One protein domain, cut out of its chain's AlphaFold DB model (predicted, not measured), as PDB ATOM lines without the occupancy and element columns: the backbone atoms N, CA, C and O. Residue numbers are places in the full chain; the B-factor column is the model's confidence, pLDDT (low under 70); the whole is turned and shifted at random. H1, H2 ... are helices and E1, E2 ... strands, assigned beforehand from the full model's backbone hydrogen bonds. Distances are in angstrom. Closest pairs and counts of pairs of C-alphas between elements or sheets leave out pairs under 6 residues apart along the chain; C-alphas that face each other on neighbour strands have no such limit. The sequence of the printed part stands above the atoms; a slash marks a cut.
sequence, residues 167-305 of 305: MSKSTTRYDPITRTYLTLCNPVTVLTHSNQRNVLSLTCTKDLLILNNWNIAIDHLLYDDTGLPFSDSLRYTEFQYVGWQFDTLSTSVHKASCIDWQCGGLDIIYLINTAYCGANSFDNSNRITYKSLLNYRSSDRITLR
ATOM      1  N   MET A 167     118.677 143.884 141.293       77.00
ATOM      2  CA  MET A 167     119.413 142.835 142.007       77.00
ATOM      3  C   MET A 167     120.650 143.459 142.650       77.00
ATOM      4  O   MET A 167     121.762 143.361 142.126       77.00
ATOM      5  N   SER A 168     120.393 144.224 143.703       75.56
ATOM      6  CA  SER A 168     121.195 145.376 144.077       75.56
ATOM      7  C   SER A 168     121.109 145.655 145.577       75.56
ATOM      8  O   SER A 168     120.219 145.166 146.273       75.56
ATOM      9  N   LYS A 169     122.031 146.497 146.051       75.50
ATOM     10  CA  LYS A 169     121.941 147.115 147.364       75.50
ATOM     11  C   LYS A 169     121.276 148.476 147.259       75.50
ATOM     12  O   LYS A 169     121.790 149.375 146.595       75.50
ATOM     13  N   SER A 170     120.373 148.695 148.201       76.94
ATOM     14  CA  SER A 170     120.051 150.024 148.700       76.94
ATOM     15  C   SER A 170     120.092 150.105 150.227       76.94
ATOM     16  O   SER A 170     119.916 149.121 150.947       76.94
ATOM     17  N   THR A 171     120.338 151.312 150.741       74.75
ATOM     18  CA  THR A 171     120.076 151.673 152.145       74.75
ATOM     19  C   THR A 171     118.964 152.711 152.155       74.75
ATOM     20  O   THR A 171     119.129 153.786 151.576       74.75
ATOM     21  N   THR A 172     117.877 152.422 152.866       79.62
ATOM     22  CA  THR A 172     116.821 153.396 153.182       79.62
ATOM     23  C   THR A 172     117.072 154.056 154.549       79.62
ATOM     24  O   THR A 172     117.593 153.411 155.459       79.62
ATOM     25  N   ARG A 173     116.694 155.326 154.737       79.69
ATOM     26  CA  ARG A 173     116.583 155.995 156.054       79.69
ATOM     27  C   ARG A 173     115.440 157.009 156.054       79.69
ATOM     28  O   ARG A 173     115.085 157.533 155.005       79.69
ATOM     29  N   TYR A 174     114.891 157.325 157.222       77.38
ATOM     30  CA  TYR A 174     113.925 158.418 157.385       77.38
ATOM     31  C   TYR A 174     114.632 159.754 157.638       77.38
ATOM     32  O   TYR A 174     115.505 159.831 158.501       77.38
ATOM     33  N   ASP A 175     114.230 160.812 156.934       80.81
ATOM     34  CA  ASP A 175     114.506 162.192 157.332       80.81
ATOM     35  C   ASP A 175     113.355 162.719 158.210       80.81
ATOM     36  O   ASP A 175     112.259 162.969 157.695       80.81
ATOM     37  N   PRO A 176     113.574 162.948 159.518       75.75
ATOM     38  CA  PRO A 176     112.530 163.445 160.412       75.75
ATOM     39  C   PRO A 176     112.106 164.892 160.115       75.75
ATOM     40  O   PRO A 176     111.027 165.294 160.553       75.75
ATOM     41  N   ILE A 177     112.910 165.668 159.372       82.44
ATOM     42  CA  ILE A 177     112.608 167.070 159.042       82.44
ATOM     43  C   ILE A 177     111.583 167.147 157.903       82.44
ATOM     44  O   ILE A 177     110.522 167.745 158.072       82.44
ATOM     45  N   THR A 178     111.848 166.504 156.761       81.00
ATOM     46  CA  THR A 178     110.894 166.437 155.631       81.00
ATOM     47  C   THR A 178     109.832 165.345 155.786       81.00
ATOM     48  O   THR A 178     108.926 165.256 154.953       81.00
ATOM     49  N   ARG A 179     109.935 164.504 156.826       82.94
ATOM     50  CA  ARG A 179     109.097 163.313 157.066       82.94
ATOM     51  C   ARG A 179     109.057 162.366 155.864       82.94
ATOM     52  O   ARG A 179     108.008 161.840 155.502       82.94
ATOM     53  N   THR A 180     110.205 162.205 155.219       80.62
ATOM     54  CA  THR A 180     110.357 161.483 153.955       80.62
ATOM     55  C   THR A 180     111.403 160.389 154.131       80.62
ATOM     56  O   THR A 180     112.456 160.612 154.724       80.62
ATOM     57  N   TYR A 181     111.113 159.191 153.636       80.94
ATOM     58  CA  TYR A 181     112.086 158.113 153.518       80.94
ATOM     59  C   TYR A 181     112.916 158.330 152.260       80.94
ATOM     60  O   TYR A 181     112.380 158.664 151.207       80.94
ATOM     61  N   LEU A 182     114.223 158.164 152.400       84.19
ATOM     62  CA  LEU A 182     115.243 158.435 151.400       84.19
ATOM     63  C   LEU A 182     116.049 157.163 151.173       84.19
ATOM     64  O   LEU A 182     116.358 156.458 152.136       84.19
ATOM     65  N   THR A 183     116.427 156.901 149.928       85.94
ATOM     66  CA  THR A 183     117.086 155.658 149.533       85.94
ATOM     67  C   THR A 183     118.106 155.930 148.434       85.94
ATOM     68  O   THR A 183     117.761 156.479 147.393       85.94
ATOM     69  N   LEU A 184     119.361 155.524 148.643       88.44
ATOM     70  CA  LEU A 184     120.334 155.406 147.551       88.44
ATOM     71  C   LEU A 184     120.226 153.994 146.974       88.44
ATOM     72  O   LEU A 184     120.344 153.033 147.738       88.44
ATOM     73  N   CYS A 185     119.980 153.885 145.668       86.88
ATOM     74  CA  CYS A 185     119.726 152.632 144.947       86.88
ATOM     75  C   CYS A 185     120.327 152.654 143.532       86.88
ATOM     76  O   CYS A 185     120.648 153.724 143.003       86.88
ATOM     77  N   ASN A 186     120.450 151.478 142.909       89.00
ATOM     78  CA  ASN A 186     120.817 151.335 141.502       89.00
ATOM     79  C   ASN A 186     119.536 151.092 140.673       89.00
ATOM     80  O   ASN A 186     119.034 149.963 140.645       89.00
ATOM     81  N   PRO A 187     118.957 152.123 140.023       86.94
ATOM     82  CA  PRO A 187     117.734 151.955 139.247       86.94
ATOM     83  C   PRO A 187     117.996 151.140 137.975       86.94
ATOM     84  O   PRO A 187     118.897 151.454 137.197       86.94
ATOM     85  N   VAL A 188     117.169 150.122 137.724       84.69
ATOM     86  CA  VAL A 188     117.239 149.346 136.479       84.69
ATOM     87  C   VAL A 188     116.595 150.144 135.346       84.69
ATOM     88  O   VAL A 188     115.371 150.165 135.201       84.69
ATOM     89  N   THR A 189     117.426 150.795 134.532       85.62
ATOM     90  CA  THR A 189     117.003 151.484 133.303       85.62
ATOM     91  C   THR A 189     116.915 150.527 132.109       85.62
ATOM     92  O   THR A 189     116.214 150.817 131.140       85.62
ATOM     93  N   VAL A 190     117.562 149.358 132.188       86.94
ATOM     94  CA  VAL A 190     117.546 148.314 131.153       86.94
ATOM     95  C   VAL A 190     116.902 147.042 131.704       86.94
ATOM     96  O   VAL A 190     117.548 146.258 132.388       86.94
ATOM     97  N   LEU A 191     115.626 146.802 131.378       77.19
ATOM     98  CA  LEU A 191     114.801 145.730 131.976       77.19
ATOM     99  C   LEU A 191     115.400 144.311 131.896       77.19
ATOM    100  O   LEU A 191     115.114 143.476 132.750       77.19
ATOM    101  N   THR A 192     116.235 144.033 130.890       79.50
ATOM    102  CA  THR A 192     116.927 142.742 130.710       79.50
ATOM    103  C   THR A 192     118.199 142.588 131.550       79.50
ATOM    104  O   THR A 192     118.742 141.490 131.622       79.50
ATOM    105  N   HIS A 193     118.674 143.664 132.179       81.56
ATOM    106  CA  HIS A 193     119.878 143.718 133.009       81.56
ATOM    107  C   HIS A 193     119.470 144.055 134.446       81.56
ATOM    108  O   HIS A 193     119.774 145.117 134.983       81.56
ATOM    109  N   SER A 194     118.744 143.139 135.088       78.19
ATOM    110  CA  SER A 194     118.230 143.321 136.451       78.19
ATOM    111  C   SER A 194     119.318 143.557 137.503       78.19
ATOM    112  O   SER A 194     119.019 144.076 138.569       78.19
ATOM    113  N   ASN A 195     120.569 143.206 137.211       79.81
ATOM    114  CA  ASN A 195     121.771 143.444 138.012       79.81
ATOM    115  C   ASN A 195     122.546 144.721 137.621       79.81
ATOM    116  O   ASN A 195     123.715 144.848 137.981       79.81
ATOM    117  N   GLN A 196     121.933 145.651 136.885       88.00
ATOM    118  CA  GLN A 196     122.530 146.937 136.524       88.00
ATOM    119  C   GLN A 196     122.977 147.728 137.767       88.00
ATOM    120  O   GLN A 196     122.163 148.047 138.630       88.00
ATOM    121  N   ARG A 197     124.268 148.093 137.831       90.81
ATOM    122  CA  ARG A 197     124.844 148.944 138.896       90.81
ATOM    123  C   ARG A 197     125.642 150.152 138.368       90.81
ATOM    124  O   ARG A 197     126.278 150.839 139.160       90.81
ATOM    125  N   ASN A 198     125.597 150.449 137.066       93.62
ATOM    126  CA  ASN A 198     126.341 151.555 136.429       93.62
ATOM    127  C   ASN A 198     125.688 152.952 136.572       93.62
ATOM    128  O   ASN A 198     126.185 153.926 136.006       93.62
ATOM    129  N   VAL A 199     124.587 153.056 137.323       93.69
ATOM    130  CA  VAL A 199     123.927 154.308 137.731       93.69
ATOM    131  C   VAL A 199     123.542 154.186 139.205       93.69
ATOM    132  O   VAL A 199     123.138 153.114 139.655       93.69
ATOM    133  N   LEU A 200     123.674 155.272 139.966       93.75
ATOM    134  CA  LEU A 200     123.205 155.404 141.345       93.75
ATOM    135  C   LEU A 200     122.340 156.665 141.452       93.75
ATOM    136  O   LEU A 200     122.800 157.750 141.094       93.75
ATOM    137  N   SER A 201     121.137 156.541 142.009       92.75
ATOM    138  CA  SER A 201     120.195 157.657 142.182       92.75
ATOM    139  C   SER A 201     119.671 157.730 143.621       92.75
ATOM    140  O   SER A 201     119.678 156.738 144.355       92.75
ATOM    141  N   LEU A 202     119.220 158.916 144.038       91.62
ATOM    142  CA  LEU A 202     118.476 159.123 145.282       91.62
ATOM    143  C   LEU A 202     116.982 159.055 144.980       91.62
ATOM    144  O   LEU A 202     116.451 159.885 144.244       91.62
ATOM    145  N   THR A 203     116.301 158.101 145.598       87.38
ATOM    146  CA  THR A 203     114.848 157.939 145.534       87.38
ATOM    147  C   THR A 203     114.214 158.216 146.891       87.38
ATOM    148  O   THR A 203     114.890 158.233 147.925       87.38
ATOM    149  N   CYS A 204     112.919 158.526 146.896       86.31
ATOM    150  CA  CYS A 204     112.213 158.938 148.100       86.31
ATOM    151  C   CYS A 204     110.720 158.591 148.085       86.31
ATOM    152  O   CYS A 204     110.105 158.497 147.026       86.31
ATOM    153  N   THR A 205     110.126 158.458 149.271       82.50
ATOM    154  CA  THR A 205     108.667 158.404 149.468       82.50
ATOM    155  C   THR A 205     108.287 158.966 150.839       82.50
ATOM    156  O   THR A 205     109.048 158.862 151.801       82.50
ATOM    157  N   LYS A 206     107.083 159.529 150.971       82.75
ATOM    158  CA  LYS A 206     106.497 159.887 152.278       82.75
ATOM    159  C   LYS A 206     105.780 158.719 152.964       82.75
ATOM    160  O   LYS A 206     105.532 158.787 154.163       82.75
ATOM    161  N   ASP A 207     105.474 157.651 152.228       76.56
ATOM    162  CA  ASP A 207     104.810 156.457 152.755       76.56
ATOM    163  C   ASP A 207     105.416 155.188 152.134       76.56
ATOM    164  O   ASP A 207     105.506 155.051 150.914       76.56
ATOM    165  N   LEU A 208     105.840 154.261 152.989       67.88
ATOM    166  CA  LEU A 208     106.450 152.986 152.611       67.88
ATOM    167  C   LEU A 208     105.422 151.888 152.289       67.88
ATOM    168  O   LEU A 208     105.800 150.811 151.835       67.88
ATOM    169  N   LEU A 209     104.137 152.135 152.553       63.06
ATOM    170  CA  LEU A 209     103.030 151.209 152.308       63.06
ATOM    171  C   LEU A 209     102.239 151.566 151.036       63.06
ATOM    172  O   LEU A 209     101.542 150.707 150.497       63.06
ATOM    173  N   ILE A 210     102.355 152.801 150.530       64.50
ATOM    174  CA  ILE A 210     101.703 153.239 149.287       64.50
ATOM    175  C   ILE A 210     102.614 152.924 148.095       64.50
ATOM    176  O   ILE A 210     103.573 153.634 147.798       64.50
ATOM    177  N   LEU A 211     102.264 151.835 147.406       55.16
ATOM    178  CA  LEU A 211     103.109 151.067 146.480       55.16
ATOM    179  C   LEU A 211     103.785 151.871 145.354       55.16
ATOM    180  O   LEU A 211     104.832 151.459 144.871       55.16
ATOM    181  N   ASN A 212     103.186 152.986 144.926       60.84
ATOM    182  CA  ASN A 212     103.567 153.719 143.711       60.84
ATOM    183  C   ASN A 212     104.086 155.145 143.991       60.84
ATOM    184  O   ASN A 212     104.119 155.962 143.079       60.84
ATOM    185  N   ASN A 213     104.455 155.463 145.239       72.06
ATOM    186  CA  ASN A 213     104.905 156.807 145.644       72.06
ATOM    187  C   ASN A 213     106.440 156.945 145.777       72.06
ATOM    188  O   ASN A 213     106.939 157.933 146.322       72.06
ATOM    189  N   TRP A 214     107.198 155.955 145.292       78.56
ATOM    190  CA  TRP A 214     108.651 156.051 145.161       78.56
ATOM    191  C   TRP A 214     109.018 156.921 143.961       78.56
ATOM    192  O   TRP A 214     108.825 156.534 142.812       78.56
ATOM    193  N   ASN A 215     109.562 158.101 144.247       84.25
ATOM    194  CA  ASN A 215     109.961 159.101 143.264       84.25
ATOM    195  C   ASN A 215     111.485 159.232 143.231       84.25
ATOM    196  O   ASN A 215     112.132 159.225 144.281       84.25
ATOM    197  N   ILE A 216     112.069 159.411 142.042       87.25
ATOM    198  CA  ILE A 216     113.478 159.803 141.919       87.25
ATOM    199  C   ILE A 216     113.591 161.270 142.352       87.25
ATOM    200  O   ILE A 216     113.007 162.149 141.728       87.25
ATOM    201  N   ALA A 217     114.307 161.518 143.448       88.88
ATOM    202  CA  ALA A 217     114.555 162.857 143.975       88.88
ATOM    203  C   ALA A 217     115.729 163.518 143.247       88.88
ATOM    204  O   ALA A 217     115.603 164.632 142.746       88.88
ATOM    205  N   ILE A 218     116.850 162.794 143.154       90.81
ATOM    206  CA  ILE A 218     118.025 163.185 142.373       90.81
ATOM    207  C   ILE A 218     118.442 161.980 141.549       90.81
ATOM    208  O   ILE A 218     118.821 160.943 142.098       90.81
ATOM    209  N   ASP A 219     118.373 162.128 140.235       89.94
ATOM    210  CA  ASP A 219     118.796 161.092 139.308       89.94
ATOM    211  C   ASP A 219     120.293 161.208 138.985       89.94
ATOM    212  O   ASP A 219     120.850 162.306 139.043       89.94
ATOM    213  N   HIS A 220     120.943 160.089 138.649       91.06
ATOM    214  CA  HIS A 220     122.353 160.040 138.238       91.06
ATOM    215  C   HIS A 220     123.322 160.743 139.229       91.06
ATOM    216  O   HIS A 220     124.229 161.472 138.822       91.06
ATOM    217  N   LEU A 221     123.171 160.505 140.546       92.81
ATOM    218  CA  LEU A 221     124.130 160.963 141.573       92.81
ATOM    219  C   LEU A 221     125.550 160.446 141.311       92.81
ATOM    220  O   LEU A 221     126.524 161.152 141.579       92.81
ATOM    221  N   LEU A 222     125.648 159.222 140.792       94.12
ATOM    222  CA  LEU A 222     126.790 158.731 140.029       94.12
ATOM    223  C   LEU A 222     126.274 157.981 138.801       94.12
ATOM    224  O   LEU A 222     125.196 157.387 138.820       94.12
ATOM    225  N   TYR A 223     127.068 158.005 137.744       94.88
ATOM    226  CA  TYR A 223     126.843 157.304 136.489       94.88
ATOM    227  C   TYR A 223     128.205 156.992 135.868       94.88
ATOM    228  O   TYR A 223     129.221 157.532 136.310       94.88
ATOM    229  N   ASP A 224     128.245 156.111 134.875       94.38
ATOM    230  CA  ASP A 224     129.487 155.832 134.159       94.38
ATOM    231  C   ASP A 224     129.906 157.014 133.269       94.38
ATOM    232  O   ASP A 224     129.288 157.287 132.239       94.38
ATOM    233  N   ASP A 225     130.965 157.710 133.681       93.19
ATOM    234  CA  ASP A 225     131.580 158.840 132.984       93.19
ATOM    235  C   ASP A 225     132.880 158.458 132.243       93.19
ATOM    236  O   ASP A 225     133.560 159.320 131.684       93.19
ATOM    237  N   THR A 226     133.227 157.165 132.183       92.81
ATOM    238  CA  THR A 226     134.517 156.683 131.644       92.81
ATOM    239  C   THR A 226     134.637 156.729 130.119       92.81
ATOM    240  O   THR A 226     135.738 156.581 129.588       92.81
ATOM    241  N   GLY A 227     133.521 156.899 129.406       93.81
ATOM    242  CA  GLY A 227     133.463 156.809 127.944       93.81
ATOM    243  C   GLY A 227     133.379 155.380 127.388       93.81
ATOM    244  O   GLY A 227     133.522 155.201 126.178       93.81
ATOM    245  N   LEU A 228     133.139 154.366 128.232       93.94
ATOM    246  CA  LEU A 228     132.812 153.012 127.771       93.94
ATOM    247  C   LEU A 228     131.554 152.995 126.875       93.94
ATOM    248  O   LEU A 228     130.602 153.740 127.127       93.94
ATOM    249  N   PRO A 229     131.475 152.085 125.882       95.44
ATOM    250  CA  PRO A 229     130.210 151.733 125.241       95.44
ATOM    251  C   PRO A 229     129.171 151.308 126.286       95.44
ATOM    252  O   PRO A 229     129.500 150.618 127.248       95.44
ATOM    253  N   PHE A 230     127.898 151.659 126.094       93.44
ATOM    254  CA  PHE A 230     126.855 151.403 127.099       93.44
ATOM    255  C   PHE A 230     126.703 149.913 127.473       93.44
ATOM    256  O   PHE A 230     126.477 149.591 128.636       93.44
ATOM    257  N   SER A 231     126.908 148.994 126.522       92.69
ATOM    258  CA  SER A 231     126.943 147.541 126.772       92.69
ATOM    259  C   SER A 231     128.071 147.105 127.710       92.69
ATOM    260  O   SER A 231     127.904 146.171 128.491       92.69
ATOM    261  N   ASP A 232     129.211 147.785 127.631       93.38
ATOM    262  CA  ASP A 232     130.401 147.493 128.425       93.38
ATOM    263  C   ASP A 232     130.291 148.178 129.790       93.38
ATOM    264  O   ASP A 232     130.628 147.585 130.811       93.38
ATOM    265  N   SER A 233     129.710 149.378 129.831       94.06
ATOM    266  CA  SER A 233     129.335 150.079 131.061       94.06
ATOM    267  C   SER A 233     128.430 149.225 131.960       94.06
ATOM    268  O   SER A 233     128.745 149.024 133.131       94.06
ATOM    269  N   LEU A 234     127.368 148.628 131.397       91.56
ATOM    270  CA  LEU A 234     126.460 147.699 132.094       91.56
ATOM    271  C   LEU A 234     127.157 146.453 132.676       91.56
ATOM    272  O   LEU A 234     126.558 145.756 133.494       91.56
ATOM    273  N   ARG A 235     128.381 146.142 132.228       89.56
ATOM    274  CA  ARG A 235     129.125 144.920 132.561       89.56
ATOM    275  C   ARG A 235     130.370 145.160 133.417       89.56
ATOM    276  O   ARG A 235     130.768 144.260 134.149       89.56
ATOM    277  N   TYR A 236     131.006 146.322 133.288       91.44
ATOM    278  CA  TYR A 236     132.330 146.610 133.852       91.44
ATOM    279  C   TYR A 236     132.356 147.805 134.814       91.44
ATOM    280  O   TYR A 236     133.388 148.018 135.465       91.44
ATOM    281  N   THR A 237     131.254 148.552 134.934       94.00
ATOM    282  CA  THR A 237     131.101 149.659 135.885       94.00
ATOM    283  C   THR A 237     129.979 149.358 136.874       94.00
ATOM    284  O   THR A 237     128.825 149.169 136.495       94.00
ATOM    285  N   GLU A 238     130.309 149.336 138.163       92.25
ATOM    286  CA  GLU A 238     129.357 149.033 139.230       92.25
ATOM    287  C   GLU A 238     129.570 149.934 140.455       92.25
ATOM    288  O   GLU A 238     130.642 149.963 141.064       92.25
ATOM    289  N   PHE A 239     128.506 150.621 140.875       92.44
ATOM    290  CA  PHE A 239     128.405 151.327 142.152       92.44
ATOM    291  C   PHE A 239     127.875 150.387 143.228       92.44
ATOM    292  O   PHE A 239     126.809 150.597 143.808       92.44
ATOM    293  N   GLN A 240     128.632 149.318 143.471       86.75
ATOM    294  CA  GLN A 240     128.300 148.334 144.484       86.75
ATOM    295  C   GLN A 240     128.184 148.989 145.855       86.75
ATOM    296  O   GLN A 240     128.932 149.873 146.278       86.75
ATOM    297  N   TYR A 241     127.298 148.403 146.635       81.62
ATOM    298  CA  TYR A 241     127.460 148.391 148.068       81.62
ATOM    299  C   TYR A 241     127.434 149.743 148.811       81.62
ATOM    300  O   TYR A 241     127.840 149.771 149.975       81.62
ATOM    301  N   VAL A 242     126.794 150.768 148.241       84.44
ATOM    302  CA  VAL A 242     126.499 152.059 148.888       84.44
ATOM    303  C   VAL A 242     126.064 151.949 150.363       84.44
ATOM    304  O   VAL A 242     125.128 151.235 150.719       84.44
ATOM    305  N   GLY A 243     126.749 152.682 151.237       84.44
ATOM    306  CA  GLY A 243     126.365 152.920 152.627       84.44
ATOM    307  C   GLY A 243     126.399 154.417 152.911       84.44
ATOM    308  O   GLY A 243     127.339 155.102 152.511       84.44
ATOM    309  N   TRP A 244     125.369 154.947 153.572       85.38
ATOM    310  CA  TRP A 244     125.230 156.392 153.777       85.38
ATOM    311  C   TRP A 244     124.621 156.755 155.129       85.38
ATOM    312  O   TRP A 244     123.992 155.923 155.790       85.38
ATOM    313  N   GLN A 245     124.799 158.011 155.529       84.31
ATOM    314  CA  GLN A 245     124.158 158.643 156.686       84.31
ATOM    315  C   GLN A 245     124.016 160.155 156.461       84.31
ATOM    316  O   GLN A 245     124.614 160.708 155.536       84.31
ATOM    317  N   PHE A 246     123.230 160.834 157.297       84.25
ATOM    318  CA  PHE A 246     123.255 162.296 157.333       84.25
ATOM    319  C   PHE A 246     124.585 162.781 157.921       84.25
ATOM    320  O   PHE A 246     125.088 162.179 158.871       84.25
ATOM    321  N   ASP A 247     125.130 163.877 157.397       84.69
ATOM    322  CA  ASP A 247     126.248 164.560 158.046       84.69
ATOM    323  C   ASP A 247     125.727 165.400 159.213       84.69
ATOM    324  O   ASP A 247     124.999 166.381 159.034       84.69
ATOM    325  N   THR A 248     126.073 164.981 160.426       71.12
ATOM    326  CA  THR A 248     125.767 165.707 161.662       71.12
ATOM    327  C   THR A 248     126.992 166.413 162.243       71.12
ATOM    328  O   THR A 248     126.841 167.216 163.165       71.12
ATOM    329  N   LEU A 249     128.185 166.206 161.672       65.38
ATOM    330  CA  LEU A 249     129.401 166.949 162.012       65.38
ATOM    331  C   LEU A 249     129.391 168.347 161.380       65.38
ATOM    332  O   LEU A 249     129.913 169.279 161.987       65.38
ATOM    333  N   SER A 250     128.731 168.518 160.226       54.88
ATOM    334  CA  SER A 250     128.465 169.841 159.635       54.88
ATOM    335  C   SER A 250     127.479 170.693 160.456       54.88
ATOM    336  O   SER A 250     127.377 171.902 160.246       54.88
ATOM    337  N   THR A 251     126.776 170.101 161.434       53.81
ATOM    338  CA  THR A 251     125.840 170.826 162.306       53.81
ATOM    339  C   THR A 251     126.517 171.352 163.575       53.81
ATOM    340  O   THR A 251     127.178 170.618 164.306       53.81
ATOM    341  N   SER A 252     126.301 172.632 163.886       47.03
ATOM    342  CA  SER A 252     126.934 173.363 165.000       47.03
ATOM    343  C   SER A 252     126.460 172.963 166.411       47.03
ATOM    344  O   SER A 252     126.738 173.657 167.387       47.03
ATOM    345  N   VAL A 253     125.755 171.836 166.542       49.22
ATOM    346  CA  VAL A 253     125.302 171.266 167.814       49.22
ATOM    347  C   VAL A 253     125.843 169.841 167.903       49.22
ATOM    348  O   VAL A 253     125.208 168.905 167.427       49.22
ATOM    349  N   HIS A 254     127.017 169.670 168.522       43.06
ATOM    350  CA  HIS A 254     127.753 168.397 168.612       43.06
ATOM    351  C   HIS A 254     127.079 167.326 169.503       43.06
ATOM    352  O   HIS A 254     127.659 166.823 170.464       43.06
ATOM    353  N   LYS A 255     125.852 166.916 169.170       41.12
ATOM    354  CA  LYS A 255     125.203 165.710 169.705       41.12
ATOM    355  C   LYS A 255     125.619 164.498 168.873       41.12
ATOM    356  O   LYS A 255     124.805 163.920 168.164       41.12
ATOM    357  N   ALA A 256     126.900 164.131 168.948       36.75
ATOM    358  CA  ALA A 256     127.535 163.084 168.141       36.75
ATOM    359  C   ALA A 256     127.130 161.639 168.539       36.75
ATOM    360  O   ALA A 256     127.971 160.759 168.688       36.75
ATOM    361  N   SER A 257     125.830 161.386 168.710       38.72
ATOM    362  CA  SER A 257     125.227 160.088 169.056       38.72
ATOM    363  C   SER A 257     124.120 159.699 168.061       38.72
ATOM    364  O   SER A 257     123.098 159.117 168.425       38.72
ATOM    365  N   CYS A 258     124.300 160.063 166.789       43.34
ATOM    366  CA  CYS A 258     123.289 160.035 165.723       43.34
ATOM    367  C   CYS A 258     123.034 158.642 165.107       43.34
ATOM    368  O   CYS A 258     122.825 158.526 163.902       43.34
ATOM    369  N   ILE A 259     123.067 157.584 165.920       48.88
ATOM    370  CA  ILE A 259     122.719 156.218 165.487       48.88
ATOM    371  C   ILE A 259     121.191 155.989 165.603       48.88
ATOM    372  O   ILE A 259     120.624 155.130 164.929       48.88
ATOM    373  N   ASP A 260     120.504 156.801 166.413       46.19
ATOM    374  CA  ASP A 260     119.039 156.841 166.512       46.19
ATOM    375  C   ASP A 260     118.412 157.619 165.332       46.19
ATOM    376  O   ASP A 260     118.960 158.627 164.875       46.19
ATOM    377  N   TRP A 261     117.240 157.189 164.852       48.69
ATOM    378  CA  TRP A 261     116.599 157.646 163.597       48.69
ATOM    379  C   TRP A 261     116.043 159.094 163.621       48.69
ATOM    380  O   TRP A 261     115.263 159.490 162.757       48.69
ATOM    381  N   GLN A 262     116.437 159.902 164.608       48.31
ATOM    382  CA  GLN A 262     115.889 161.239 164.879       48.31
ATOM    383  C   GLN A 262     116.859 162.396 164.565       48.31
ATOM    384  O   GLN A 262     116.469 163.560 164.636       48.31
ATOM    385  N   CYS A 263     118.113 162.109 164.198       57.47
ATOM    386  CA  CYS A 263     119.143 163.127 163.955       57.47
ATOM    387  C   CYS A 263     119.311 163.448 162.458       57.47
ATOM    388  O   CYS A 263     120.213 162.935 161.796       57.47
ATOM    389  N   GLY A 264     118.448 164.312 161.920       63.91
ATOM    390  CA  GLY A 264     118.560 164.801 160.542       63.91
ATOM    391  C   GLY A 264     119.646 165.872 160.380       63.91
ATOM    392  O   GLY A 264     119.401 167.038 160.673       63.91
ATOM    393  N   GLY A 265     120.812 165.495 159.853       75.00
ATOM    394  CA  GLY A 265     121.861 166.423 159.403       75.00
ATOM    395  C   GLY A 265     121.467 167.236 158.162       75.00
ATOM    396  O   GLY A 265     120.457 166.920 157.525       75.00
ATOM    397  N   LEU A 266     122.217 168.291 157.812       83.56
ATOM    398  CA  LEU A 266     121.926 169.152 156.643       83.56
ATOM    399  C   LEU A 266     122.285 168.492 155.305       83.56
ATOM    400  O   LEU A 266     121.594 168.698 154.305       83.56
ATOM    401  N   ASP A 267     123.328 167.670 155.319       87.12
ATOM    402  CA  ASP A 267     123.936 167.037 154.154       87.12
ATOM    403  C   ASP A 267     123.812 165.507 154.255       87.12
ATOM    404  O   ASP A 267     123.496 164.961 155.317       87.12
ATOM    405  N   ILE A 268     124.062 164.794 153.155       89.69
ATOM    406  CA  ILE A 268     124.190 163.328 153.145       89.69
ATOM    407  C   ILE A 268     125.623 162.958 152.773       89.69
ATOM    408  O   ILE A 268     126.127 163.404 151.746       89.69
ATOM    409  N   ILE A 269     126.261 162.103 153.570       89.94
ATOM    410  CA  ILE A 269     127.584 161.537 153.281       89.94
ATOM    411  C   ILE A 269     127.462 160.048 152.978       89.94
ATOM    412  O   ILE A 269     126.739 159.316 153.663       89.94
ATOM    413  N   TYR A 270     128.148 159.602 151.927       90.56
ATOM    414  CA  TYR A 270     128.019 158.243 151.413       90.56
ATOM    415  C   TYR A 270     129.340 157.667 150.896       90.56
ATOM    416  O   TYR A 270     130.210 158.385 150.399       90.56
ATOM    417  N   LEU A 271     129.474 156.350 151.057       91.50
ATOM    418  CA  LEU A 271     130.640 155.543 150.711       91.50
ATOM    419  C   LEU A 271     130.193 154.346 149.861       91.50
ATOM    420  O   LEU A 271     129.177 153.720 150.163       91.50
ATOM    421  N   ILE A 272     130.924 154.044 148.791       90.62
ATOM    422  CA  ILE A 272     130.538 153.069 147.759       90.62
ATOM    423  C   ILE A 272     131.754 152.203 147.406       90.62
ATOM    424  O   ILE A 272     132.849 152.740 147.220       90.62
ATOM    425  N   ASN A 273     131.555 150.893 147.246       90.62
ATOM    426  CA  ASN A 273     132.527 150.027 146.579       90.62
ATOM    427  C   ASN A 273     132.363 150.247 145.074       90.62
ATOM    428  O   ASN A 273     131.317 149.950 144.508       90.62
ATOM    429  N   THR A 274     133.352 150.832 144.413       92.38
ATOM    430  CA  THR A 274     133.218 151.238 143.013       92.38
ATOM    431  C   THR A 274     134.135 150.427 142.120       92.38
ATOM    432  O   THR A 274     135.349 150.387 142.318       92.38
ATOM    433  N   ALA A 275     133.556 149.823 141.094       92.88
ATOM    434  CA  ALA A 275     134.278 149.352 139.932       92.88
ATOM    435  C   ALA A 275     134.042 150.325 138.772       92.88
ATOM    436  O   ALA A 275     132.899 150.641 138.464       92.88
ATOM    437  N   TYR A 276     135.116 150.770 138.123       90.56
ATOM    438  CA  TYR A 276     135.076 151.400 136.797       90.56
ATOM    439  C   TYR A 276     135.985 150.606 135.862       90.56
ATOM    440  O   TYR A 276     137.130 150.329 136.237       90.56
ATOM    441  N   CYS A 277     135.498 150.254 134.669       86.69
ATOM    442  CA  CYS A 277     136.230 149.461 133.668       86.69
ATOM    443  C   CYS A 277     136.866 148.170 134.233       86.69
ATOM    444  O   CYS A 277     137.951 147.772 133.809       86.69
ATOM    445  N   GLY A 278     136.250 147.554 135.247       78.38
ATOM    446  CA  GLY A 278     136.927 146.553 136.075       78.38
ATOM    447  C   GLY A 278     136.046 145.685 136.968       78.38
ATOM    448  O   GLY A 278     136.597 144.894 137.732       78.38
ATOM    449  N   ALA A 279     134.717 145.785 136.881       77.31
ATOM    450  CA  ALA A 279     133.842 144.809 137.522       77.31
ATOM    451  C   ALA A 279     134.014 143.451 136.825       77.31
ATOM    452  O   ALA A 279     133.812 143.321 135.618       77.31
ATOM    453  N   ASN A 280     134.434 142.437 137.579       76.81
ATOM    454  CA  ASN A 280     134.490 141.043 137.125       76.81
ATOM    455  C   ASN A 280     133.677 140.093 138.030       76.81
ATOM    456  O   ASN A 280     133.547 138.911 137.714       76.81
ATOM    457  N   SER A 281     133.102 140.622 139.113       75.56
ATOM    458  CA  SER A 281     132.028 140.042 139.922       75.56
ATOM    459  C   SER A 281     131.291 141.164 140.667       75.56
ATOM    460  O   SER A 281     131.836 142.257 140.826       75.56
ATOM    461  N   PHE A 282     130.100 140.857 141.190       70.12
ATOM    462  CA  PHE A 282     129.237 141.788 141.938       70.12
ATOM    463  C   PHE A 282     129.775 142.194 143.328       70.12
ATOM    464  O   PHE A 282     129.145 142.988 144.027       70.12
ATOM    465  N   ASP A 283     130.926 141.643 143.723       74.56
ATOM    466  CA  ASP A 283     131.634 141.910 144.983       74.56
ATOM    467  C   ASP A 283     132.952 142.680 144.774       74.56
ATOM    468  O   ASP A 283     133.514 143.239 145.721       74.56
ATOM    469  N   ASN A 284     133.493 142.657 143.549       80.94
ATOM    470  CA  ASN A 284     134.826 143.164 143.248       80.94
ATOM    471  C   ASN A 284     134.779 144.630 142.810       80.94
ATOM    472  O   ASN A 284     134.238 144.971 141.759       80.94
ATOM    473  N   SER A 285     135.452 145.481 143.583       86.62
ATOM    474  CA  SER A 285     135.627 146.911 143.322       86.62
ATOM    475  C   SER A 285     137.103 147.285 143.207       86.62
ATOM    476  O   SER A 285     137.924 146.793 143.980       86.62
ATOM    477  N   ASN A 286     137.440 148.205 142.298       90.25
ATOM    478  CA  ASN A 286     138.807 148.716 142.121       90.25
ATOM    479  C   ASN A 286     139.041 150.101 142.758       90.25
ATOM    480  O   ASN A 286     140.161 150.614 142.721       90.25
ATOM    481  N   ARG A 287     138.006 150.705 143.358       90.56
ATOM    482  CA  ARG A 287     138.043 151.980 144.090       90.56
ATOM    483  C   ARG A 287     137.057 151.947 145.261       90.56
ATOM    484  O   ARG A 287     136.042 151.259 145.206       90.56
ATOM    485  N   ILE A 288     137.306 152.769 146.278       91.88
ATOM    486  CA  ILE A 288     136.278 153.191 147.237       91.88
ATOM    487  C   ILE A 288     135.938 154.649 146.928       91.88
ATOM    488  O   ILE A 288     136.831 155.494 146.880       91.88
ATOM    489  N   THR A 289     134.659 154.947 146.714       92.75
ATOM    490  CA  THR A 289     134.185 156.297 146.383       92.75
ATOM    491  C   THR A 289     133.472 156.910 147.583       92.75
ATOM    492  O   THR A 289     132.433 156.407 148.004       92.75
ATOM    493  N   TYR A 290     134.012 158.013 148.107       93.75
ATOM    494  CA  TYR A 290     133.353 158.876 149.093       93.75
ATOM    495  C   TYR A 290     132.759 160.114 148.413       93.75
ATOM    496  O   TYR A 290     133.380 160.689 147.511       93.75
ATOM    497  N   LYS A 291     131.569 160.538 148.848       93.56
ATOM    498  CA  LYS A 291     130.871 161.732 148.352       93.56
ATOM    499  C   LYS A 291     130.046 162.395 149.463       93.56
ATOM    500  O   LYS A 291     129.524 161.720 150.352       93.56
ATOM    501  N   SER A 292     129.852 163.707 149.325       92.00
ATOM    502  CA  SER A 292     128.948 164.516 150.151       92.00
ATOM    503  C   SER A 292     127.907 165.196 149.259       92.00
ATOM    504  O   SER A 292     128.248 165.990 148.383       92.00
ATOM    505  N   LEU A 293     126.630 164.892 149.473       91.31
ATOM    506  CA  LEU A 293     125.492 165.566 148.856       91.31
ATOM    507  C   LEU A 293     125.060 166.725 149.762       91.31
ATOM    508  O   LEU A 293     124.295 166.544 150.711       91.31
ATOM    509  N   LEU A 294     125.596 167.911 149.468       89.19
ATOM    510  CA  LEU A 294     125.377 169.120 150.264       89.19
ATOM    511  C   LEU A 294     123.950 169.666 150.128       89.19
ATOM    512  O   LEU A 294     123.390 169.650 149.027       89.19
ATOM    513  N   ASN A 295     123.395 170.181 151.231       86.75
ATOM    514  CA  ASN A 295     122.048 170.758 151.348       86.75
ATOM    515  C   ASN A 295     120.996 169.979 150.535       86.75
ATOM    516  O   ASN A 295     120.314 170.512 149.649       86.75
ATOM    517  N   TYR A 296     120.917 168.674 150.796       86.69
ATOM    518  CA  TYR A 296     120.162 167.744 149.958       86.69
ATOM    519  C   TYR A 296     118.649 168.041 149.942       86.69
ATOM    520  O   TYR A 296     117.973 167.643 149.004       86.69
ATOM    521  N   ARG A 297     118.132 168.775 150.942       84.75
ATOM    522  CA  ARG A 297     116.725 169.211 151.063       84.75
ATOM    523  C   ARG A 297     116.362 170.467 150.261       84.75
ATOM    524  O   ARG A 297     115.221 170.914 150.348       84.75
ATOM    525  N   SER A 298     117.308 171.083 149.552       80.75
ATOM    526  CA  SER A 298     117.022 172.263 148.721       80.75
ATOM    527  C   SER A 298     115.904 171.979 147.707       80.75
ATOM    528  O   SER A 298     115.821 170.882 147.153       80.75
ATOM    529  N   SER A 299     115.040 172.975 147.468       54.78
ATOM    530  CA  SER A 299     113.854 172.883 146.590       54.78
ATOM    531  C   SER A 299     114.160 172.254 145.232       54.78
ATOM    532  O   SER A 299     113.402 171.432 144.723       54.78
ATOM    533  N   ASP A 300     115.322 172.604 144.696       56.34
ATOM    534  CA  ASP A 300     115.763 172.287 143.343       56.34
ATOM    535  C   ASP A 300     116.325 170.851 143.241       56.34
ATOM    536  O   ASP A 300     116.734 170.419 142.166       56.34
ATOM    537  N   ARG A 301     116.377 170.117 144.367       59.41
ATOM    538  CA  ARG A 301     116.962 168.767 144.504       59.41
ATOM    539  C   ARG A 301     116.021 167.711 145.087       59.41
ATOM    540  O   ARG A 301     116.321 166.530 144.984       59.41
ATOM    541  N   ILE A 302     114.892 168.097 145.682       55.06
ATOM    542  CA  ILE A 302     113.805 167.162 146.023       55.06
ATOM    543  C   ILE A 302     112.489 167.774 145.555       55.06
ATOM    544  O   ILE A 302     111.693 168.295 146.340       55.06
ATOM    545  N   THR A 303     112.247 167.705 144.246       43.97
ATOM    546  CA  THR A 303     110.958 168.119 143.679       43.97
ATOM    547  C   THR A 303     109.937 166.988 143.833       43.97
ATOM    548  O   THR A 303     109.623 166.288 142.874       43.97
ATOM    549  N   LEU A 304     109.400 166.810 145.045       42.38
ATOM    550  CA  LEU A 304     108.175 166.027 145.244       42.38
ATOM    551  C   LEU A 304     107.008 166.759 144.561       42.38
ATOM    552  O   LEU A 304     106.495 167.737 145.113       42.38
ATOM    553  N   ARG A 305     106.635 166.302 143.362       34.50
ATOM    554  CA  ARG A 305     105.390 166.672 142.670       34.50
ATOM    555  C   ARG A 305     104.273 165.694 143.017       34.50
ATOM    556  O   ARG A 305     104.603 164.514 143.256       34.50
TER     557      ARG A 305
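This is residues 167 to 305 of the 305 residues of the protein "Hypothetical protein" of Adineta ricciae (UniProt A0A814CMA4). Two strongly twisted antiparallel sheets, E1 E2 E3 E4 and E5 E6 E7, are partly face to face as a sandwich, with edge strand E5 next to the larger sheet. Short helix H1 sits at one end, on the way from E4 to E5. The printed part has 139 residues, with named elements in the order E1 E2 E3 E4 H1 E5 E6 E7; these hold 60 residues, under half, mostly strand. It is compact, with a radius of gyration of the C-alphas of 15.7 A and spans of 45 by 33 by 25 A.

E1 is residues 171 to 175, starting at C-alpha 171 (120.076, 151.673, 152.145); E2 is 180 to 185, E3 199 to 205, 19.7 A long, and E4 215 to 223, 18.3 A. E5 is 238 to 247, 24.6 A, E6 267 to 275, 24.9 A, and E7 287 to 293, 19.1 A, ending at C-alpha 293 (125.492, 165.566, 148.856). H1 is 230 to 236, 9.9 A.

Each sheet is a meander, each strand the antiparallel neighbour of the one before. Within hydrogen-bond range are N 173 and O 182 of E1 and E2, 2.9 A, N 203 and O 183 of E3 and E2, 2.8 A, and N 202 and O 218 of E3 and E4, 2.8 A. So are N 243 and O 271 of E5 and E6, 2.9 A, and N 274 and O 287 of E6 and E7, 2.8 A. The sheets' strands stand at 31 degrees; the closest C-alphas of E1 and E5, Thr 171 and Gly 243, are 6.4 A apart. E4 bends by 59 degrees at residue 218, E5 by 65 at 241. H1 is on neither sheet, with 2 of 3 O i to N i+4 pairs within range.

The farthest C-alphas, of Thr 192 and Val 253, are 47.5 A apart. The printed part has no cut. The links E2 to E3, E5 to E6 and E6 to E7 are long. pLDDT is under 70 at residues 208 to 212, 249 to 264 and 299 to 305.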